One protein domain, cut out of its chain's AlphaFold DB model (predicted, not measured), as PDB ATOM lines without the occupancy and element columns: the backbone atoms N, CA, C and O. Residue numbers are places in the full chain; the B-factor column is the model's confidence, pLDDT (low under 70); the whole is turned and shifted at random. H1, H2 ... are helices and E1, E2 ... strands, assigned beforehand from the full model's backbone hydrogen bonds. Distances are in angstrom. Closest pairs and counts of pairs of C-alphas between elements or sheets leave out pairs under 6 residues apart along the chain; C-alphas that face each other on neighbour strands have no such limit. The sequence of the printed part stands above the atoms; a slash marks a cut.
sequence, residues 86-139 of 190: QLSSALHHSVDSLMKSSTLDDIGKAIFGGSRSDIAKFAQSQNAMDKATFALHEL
ATOM      1  N   GLN A  86      70.385  80.693 101.611       72.81
ATOM      2  CA  GLN A  86      71.299  79.722 102.190       72.81
ATOM      3  C   GLN A  86      70.534  78.432 102.450       72.81
ATOM      4  O   GLN A  86      69.510  78.434 103.135       72.81
ATOM      5  N   LEU A  87      71.034  77.351 101.855       80.25
ATOM      6  CA  LEU A  87      70.651  75.991 102.193       80.25
ATOM      7  C   LEU A  87      71.708  75.464 103.161       80.25
ATOM      8  O   LEU A  87      72.873  75.332 102.787       80.25
ATOM      9  N   SER A  88      71.300  75.194 104.395       81.06
ATOM     10  CA  SER A  88      72.096  74.420 105.344       81.06
ATOM     11  C   SER A  88      71.596  72.982 105.327       81.06
ATOM     12  O   SER A  88      70.390  72.740 105.288       81.06
ATOM     13  N   SER A  89      72.516  72.026 105.310       84.81
ATOM     14  CA  SER A  89      72.203  70.603 105.353       84.81
ATOM     15  C   SER A  89      73.104  69.944 106.379       84.81
ATOM     16  O   SER A  89      74.324  70.070 106.290       84.81
ATOM     17  N   ALA A  90      72.514  69.214 107.319       87.12
ATOM     18  CA  ALA A  90      73.240  68.502 108.356       87.12
ATOM     19  C   ALA A  90      72.714  67.072 108.502       87.12
ATOM     20  O   ALA A  90      71.510  66.825 108.440       87.12
ATOM     21  N   LEU A  91      73.636  66.130 108.704       91.94
ATOM     22  CA  LEU A  91      73.325  64.755 109.081       91.94
ATOM     23  C   LEU A  91      73.634  64.570 110.567       91.94
ATOM     24  O   LEU A  91      74.716  64.919 111.034       91.94
ATOM     25  N   HIS A  92      72.684  63.999 111.296       89.62
ATOM     26  CA  HIS A  92      72.753  63.782 112.733       89.62
ATOM     27  C   HIS A  92      72.585  62.296 113.041       89.62
ATOM     28  O   HIS A  92      71.534  61.709 112.799       89.62
ATOM     29  N   HIS A  93      73.620  61.684 113.613       90.75
ATOM     30  CA  HIS A  93      73.625  60.258 113.961       90.75
ATOM     31  C   HIS A  93      72.986  59.948 115.324       90.75
ATOM     32  O   HIS A  93      72.977  58.797 115.753       90.75
ATOM     33  N   SER A  94      72.501  60.970 116.033       88.00
ATOM     34  CA  SER A  94      71.820  60.822 117.317       88.00
ATOM     35  C   SER A  94      70.814  61.944 117.543       88.00
ATOM     36  O   SER A  94      70.938  63.037 116.979       88.00
ATOM     37  N   VAL A  95      69.849  61.680 118.428       86.62
ATOM     38  CA  VAL A  95      68.879  62.681 118.887       86.62
ATOM     39  C   VAL A  95      69.600  63.872 119.512       86.62
ATOM     40  O   VAL A  95      69.306  65.003 119.152       86.62
ATOM     41  N   ASP A  96      70.601  63.652 120.366       85.06
ATOM     42  CA  ASP A  96      71.332  64.746 121.022       85.06
ATOM     43  C   ASP A  96      72.034  65.677 120.028       85.06
ATOM     44  O   ASP A  96      72.074  66.891 120.233       85.06
ATOM     45  N   SER A  97      72.590  65.123 118.946       86.44
ATOM     46  CA  SER A  97      73.240  65.912 117.898       86.44
ATOM     47  C   SER A  97      72.232  66.786 117.147       86.44
ATOM     48  O   SER A  97      72.503  67.966 116.934       86.44
ATOM     49  N   LEU A  98      71.068  66.227 116.802       85.69
ATOM     50  CA  LEU A  98      69.975  66.962 116.158       85.69
ATOM     51  C   LEU A  98      69.375  68.026 117.088       85.69
ATOM     52  O   LEU A  98      69.037  69.127 116.665       85.69
ATOM     53  N   MET A  99      69.247  67.708 118.375       83.19
ATOM     54  CA  MET A  99      68.702  68.635 119.359       83.19
ATOM     55  C   MET A  99      69.605  69.849 119.528       83.19
ATOM     56  O   MET A  99      69.101  70.964 119.494       83.19
ATOM     57  N   LYS A 100      70.926  69.654 119.623       80.88
ATOM     58  CA  LYS A 100      71.896  70.756 119.716       80.88
ATOM     59  C   LYS A 100      71.877  71.686 118.502       80.88
ATOM     60  O   LYS A 100      72.068  72.880 118.678       80.88
ATOM     61  N   SER A 101      71.642  71.174 117.289       77.62
ATOM     62  CA  SER A 101      71.522  72.041 116.104       77.62
ATOM     63  C   SER A 101      70.200  72.805 116.059       77.62
ATOM     64  O   SER A 101      70.150  73.896 115.505       77.62
ATOM     65  N   SER A 102      69.147  72.264 116.676       70.56
ATOM     66  CA  SER A 102      67.798  72.845 116.670       70.56
ATOM     67  C   SER A 102      67.493  73.721 117.900       70.56
ATOM     68  O   SER A 102      66.405  74.297 117.997       70.56
ATOM     69  N   THR A 103      68.399  73.798 118.882       69.88
ATOM     70  CA  THR A 103      68.225  74.593 120.107       69.88
ATOM     71  C   THR A 103      68.730  76.021 119.934       69.88
ATOM     72  O   THR A 103      69.789  76.252 119.360       69.88
ATOM     73  N   LEU A 104      68.012  76.987 120.515       62.44
ATOM     74  CA  LEU A 104      68.549  78.332 120.719       62.44
ATOM     75  C   LEU A 104      69.661  78.254 121.769       62.44
ATOM     76  O   LEU A 104      69.378  78.098 122.960       62.44
ATOM     77  N   ASP A 105      70.908  78.340 121.319       54.31
ATOM     78  CA  ASP A 105      72.040  78.535 122.212       54.31
ATOM     79  C   ASP A 105      71.893  79.897 122.907       54.31
ATOM     80  O   ASP A 105      71.544  80.899 122.286       54.31
ATOM     81  N   ASP A 106      72.186  79.916 124.205       49.78
ATOM     82  CA  ASP A 106      72.413  81.122 125.009       49.78
ATOM     83  C   ASP A 106      71.242  81.729 125.816       49.78
ATOM     84  O   ASP A 106      71.107  82.943 125.975       49.78
ATOM     85  N   ILE A 107      70.445  80.880 126.478       45.66
ATOM     86  CA  ILE A 107      69.736  81.289 127.708       45.66
ATOM     87  C   ILE A 107      70.165  80.382 128.869       45.66
ATOM     88  O   ILE A 107      69.440  79.491 129.291       45.66
ATOM     89  N   GLY A 108      71.377  80.628 129.380       40.25
ATOM     90  CA  GLY A 108      71.825  80.241 130.722       40.25
ATOM     91  C   GLY A 108      71.877  78.742 131.026       40.25
ATOM     92  O   GLY A 108      70.956  78.224 131.633       40.25
ATOM     93  N   LYS A 109      72.998  78.084 130.693       46.72
ATOM     94  CA  LYS A 109      73.545  76.820 131.261       46.72
ATOM     95  C   LYS A 109      72.612  75.606 131.497       46.72
ATOM     96  O   LYS A 109      73.075  74.591 132.006       46.72
ATOM     97  N   ALA A 110      71.352  75.661 131.083       48.69
ATOM     98  CA  ALA A 110      70.377  74.583 131.115       48.69
ATOM     99  C   ALA A 110      69.629  74.591 129.774       48.69
ATOM    100  O   ALA A 110      68.712  75.378 129.544       48.69
ATOM    101  N   ILE A 111      70.080  73.737 128.857       54.44
ATOM    102  CA  ILE A 111      69.553  73.617 127.494       54.44
ATOM    103  C   ILE A 111      68.159  72.972 127.566       54.44
ATOM    104  O   ILE A 111      68.028  71.753 127.558       54.44
ATOM    105  N   PHE A 112      67.105  73.788 127.672       62.78
ATOM    106  CA  PHE A 112      65.705  73.337 127.567       62.78
ATOM    107  C   PHE A 112      64.971  73.904 126.346       62.78
ATOM    108  O   PHE A 112      63.851  73.465 126.053       62.78
ATOM    109  N   GLY A 113      65.583  74.851 125.629       71.44
ATOM    110  CA  GLY A 113      65.035  75.398 124.389       71.44
ATOM    111  C   GLY A 113      64.784  74.278 123.381       71.44
ATOM    112  O   GLY A 113      65.638  73.429 123.185       71.44
ATOM    113  N   GLY A 114      63.591  74.192 122.805       76.88
ATOM    114  CA  GLY A 114      63.251  73.168 121.813       76.88
ATOM    115  C   GLY A 114      63.102  71.737 122.321       76.88
ATOM    116  O   GLY A 114      62.666  70.894 121.540       76.88
ATOM    117  N   SER A 115      63.349  71.444 123.602       83.38
ATOM    118  CA  SER A 115      63.268  70.081 124.163       83.38
ATOM    119  C   SER A 115      61.909  69.390 123.986       83.38
ATOM    120  O   SER A 115      61.837  68.164 123.975       83.38
ATOM    121  N   ARG A 116      60.820  70.157 123.821       85.50
ATOM    122  CA  ARG A 116      59.464  69.640 123.549       85.50
ATOM    123  C   ARG A 116      58.906  70.106 122.202       85.50
ATOM    124  O   ARG A 116      57.681  70.129 122.029       85.50
ATOM    125  N   SER A 117      59.784  70.516 121.291       88.25
ATOM    126  CA  SER A 117      59.436  70.856 119.910       88.25
ATOM    127  C   SER A 117      58.961  69.625 119.131       88.25
ATOM    128  O   SER A 117      59.082  68.488 119.589       88.25
ATOM    129  N   ASP A 118      58.392  69.844 117.948       90.06
ATOM    130  CA  ASP A 118      57.921  68.741 117.106       90.06
ATOM    131  C   ASP A 118      59.082  67.936 116.514       90.06
ATOM    132  O   ASP A 118      59.000  66.711 116.477       90.06
ATOM    133  N   ILE A 119      60.196  68.598 116.174       87.94
ATOM    134  CA  ILE A 119      61.447  67.937 115.769       87.94
ATOM    135  C   ILE A 119      61.966  67.050 116.908       87.94
ATOM    136  O   ILE A 119      62.309  65.896 116.671       87.94
ATOM    137  N   ALA A 120      61.942  67.543 118.153       88.25
ATOM    138  CA  ALA A 120      62.359  66.762 119.317       88.25
ATOM    139  C   ALA A 120      61.496  65.513 119.522       88.25
ATOM    140  O   ALA A 120      62.022  64.416 119.692       88.25
ATOM    141  N   LYS A 121      60.167  65.665 119.466       90.94
ATOM    142  CA  LYS A 121      59.234  64.538 119.610       90.94
ATOM    143  C   LYS A 121      59.409  63.511 118.499       90.94
ATOM    144  O   LYS A 121      59.414  62.322 118.789       90.94
ATOM    145  N   PHE A 122      59.560  63.969 117.258       91.06
ATOM    146  CA  PHE A 122      59.808  63.103 116.111       91.06
ATOM    147  C   PHE A 122      61.118  62.324 116.274       91.06
ATOM    148  O   PHE A 122      61.142  61.106 116.119       91.06
ATOM    149  N   ALA A 123      62.202  63.004 116.647       90.62
ATOM    150  CA  ALA A 123      63.498  62.367 116.839       90.62
ATOM    151  C   ALA A 123      63.468  61.330 117.970       90.62
ATOM    152  O   ALA A 123      63.969  60.218 117.810       90.62
ATOM    153  N   GLN A 124      62.823  61.669 119.088       91.19
ATOM    154  CA  GLN A 124      62.627  60.761 120.217       91.19
ATOM    155  C   GLN A 124      61.772  59.550 119.839       91.19
ATOM    156  O   GLN A 124      62.126  58.433 120.206       91.19
ATOM    157  N   SER A 125      60.676  59.741 119.096       92.94
ATOM    158  CA  SER A 125      59.805  58.631 118.705       92.94
ATOM    159  C   SER A 125      60.496  57.674 117.737       92.94
ATOM    160  O   SER A 125      60.358  56.467 117.894       92.94
ATOM    161  N   GLN A 126      61.271  58.186 116.775       91.00
ATOM    162  CA  GLN A 126      62.050  57.346 115.860       91.00
ATOM    163  C   GLN A 126      63.148  56.573 116.596       91.00
ATOM    164  O   GLN A 126      63.244  55.359 116.452       91.00
ATOM    165  N   ASN A 127      63.917  57.251 117.452       90.12
ATOM    166  CA  ASN A 127      65.010  56.627 118.199       90.12
ATOM    167  C   ASN A 127      64.537  55.604 119.249       90.12
ATOM    168  O   ASN A 127      65.317  54.759 119.676       90.12
ATOM    169  N   ALA A 128      63.280  55.688 119.698       91.56
ATOM    170  CA  ALA A 128      62.681  54.698 120.592       91.56
ATOM    171  C   ALA A 128      62.289  53.395 119.874       91.56
ATOM    172  O   ALA A 128      62.134  52.371 120.537       91.56
ATOM    173  N   MET A 129      62.105  53.431 118.550       90.44
ATOM    174  CA  MET A 129      61.759  52.255 117.747       90.44
ATOM    175  C   MET A 129      63.004  51.533 117.226       90.44
ATOM    176  O   MET A 129      63.070  50.312 117.313       90.44
ATOM    177  N   ASP A 130      63.979  52.280 116.702       89.69
ATOM    178  CA  ASP A 130      65.238  51.738 116.182       89.69
ATOM    179  C   ASP A 130      66.335  52.821 116.160       89.69
ATOM    180  O   ASP A 130      66.079  54.013 116.355       89.69
ATOM    181  N   LYS A 131      67.579  52.421 115.891       89.69
ATOM    182  CA  LYS A 131      68.701  53.325 115.661       89.69
ATOM    183  C   LYS A 131      68.438  54.190 114.423       89.69
ATOM    184  O   LYS A 131      68.562  53.738 113.287       89.69
ATOM    185  N   ALA A 132      68.153  55.468 114.648       88.31
ATOM    186  CA  ALA A 132      67.847  56.429 113.595       88.31
ATOM    187  C   ALA A 132      69.038  57.347 113.263       88.31
ATOM    188  O   ALA A 132      69.826  57.727 114.129       88.31
ATOM    189  N   THR A 133      69.144  57.743 111.993       90.75
ATOM    190  CA  THR A 133      69.967  58.873 111.531       90.75
ATOM    191  C   THR A 133      69.035  59.911 110.917       90.75
ATOM    192  O   THR A 133      68.106  59.556 110.194       90.75
ATOM    193  N   PHE A 134      69.274  61.186 111.201       90.62
ATOM    194  CA  PHE A 134      68.405  62.288 110.806       90.62
ATOM    195  C   PHE A 134      69.112  63.196 109.805       90.62
ATOM    196  O   PHE A 134      70.279  63.531 109.988       90.62
ATOM    197  N   ALA A 135      68.394  63.624 108.772       90.25
ATOM    198  CA  ALA A 135      68.831  64.680 107.868       90.25
ATOM    199  C   ALA A 135      68.004  65.938 108.145       90.25
ATOM    200  O   ALA A 135      66.774  65.881 108.140       90.25
ATOM    201  N   LEU A 136      68.676  67.058 108.397       86.88
ATOM    202  CA  LEU A 136      68.057  68.363 108.591       86.88
ATOM    203  C   LEU A 136      68.454  69.276 107.432       86.88
ATOM    204  O   LEU A 136      69.641  69.481 107.180       86.88
ATOM    205  N   HIS A 137      67.455  69.823 106.743       84.12
ATOM    206  CA  HIS A 137      67.636  70.805 105.681       84.12
ATOM    207  C   HIS A 137      66.950  72.110 106.074       84.12
ATOM    208  O   HIS A 137      65.733  72.145 106.255       84.12
ATOM    209  N   GLU A 138      67.720  73.188 106.167       79.88
ATOM    210  CA  GLU A 138      67.216  74.520 106.488       79.88
ATOM    211  C   GLU A 138      67.369  75.433 105.280       79.88
ATOM    212  O   GLU A 138      68.472  75.689 104.787       79.88
ATOM    213  N   LEU A 139      66.234  75.935 104.802       79.00
ATOM    214  CA  LEU A 139      66.165  76.912 103.728       79.00
ATOM    215  C   LEU A 139      65.873  78.280 104.333       79.00
ATOM    216  O   LEU A 139      64.735  78.579 104.691       79.00
TER     217      LEU A 139
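This is residues 86 to 139 of the 190 residues of an uncharacterized protein of Sinocyclocheilus anshuiensis (UniProt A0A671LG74). The domain is an open V: a two-stranded antiparallel ribbon, E1 and E2, makes one arm, and a helical hairpin, H1 and H2 side by side, makes the other, together with the long loop of residues 103 to 117 that joins the helices. The arms come close where E1 ends and E2 begins, near Leu 98 of H1, and the first and last printed residues lie together at the far end of the ribbon. The printed part has 54 residues, with two named strands and two named helices in the order E1, H1, H2, E2; the class is mixed, helices and strands. It is only just compact, close to loose, with a radius of gyration of the C-alphas of 11.5 A, and spans 33 by 29 by 17 A.

Find C-alpha 86 at (71.299, 79.722, 102.190); from there E1, residues 86 to 92, runs 19.2 A to C-alpha 92 at (72.753, 63.782, 112.733). After residues 93 and 94 comes H1, residues 95 to 102, 10.5 A long. Go past residues 103 to 117 and you reach H2, residues 118 to 129, the longest helix at 16.9 A. Last comes E2, residues 134 to 139, which runs 16.4 A to C-alpha 139 at (66.165, 76.912, 103.728).

Start with the sheet, in the order E1, E2: the strands are antiparallel, with 170 degrees between their directions. C-alphas 89 and 137 face each other at 4.6 A. Look for N 90 and O 136, 2.9 A apart, and N 134 and O 92, 2.8 A apart, both within hydrogen-bond range. From the sheet go to H1: the closest C-alphas of E1 and H1 are those of His 92 and Leu 98, 5.4 A apart, and those of H1 and E2 are Leu 98 and Phe 134, 7.3 A apart. H1 and H2 touch, closest at the C-alphas of Val 95 and Ala 123, 5.8 A apart. They form a helical hairpin, at a shallow tilt of 13 degrees, opposite ways. H2 comes closest to E2 at the C-alphas of Ala 123 and Phe 134, 7.8 A apart, while E1 and H2 are apart. In H1 every O i to N i+4 pair is within hydrogen-bond range; in H2 7 of 8 are.

The two C-alphas farthest apart are those of Gln 86 and Met 129, 33.0 A, while those of Gln 86 and Leu 139, the first and last printed, are 6.1 A apart. The printed part has no cut. The links E1 to H1 and H2 to E2 are tight, and the link H1 to H2 is long, with 15 residues. In the B-factor column you will find a mean pLDDT of the printed part of 80.0, with residues 103 to 112, in that long link, under 70.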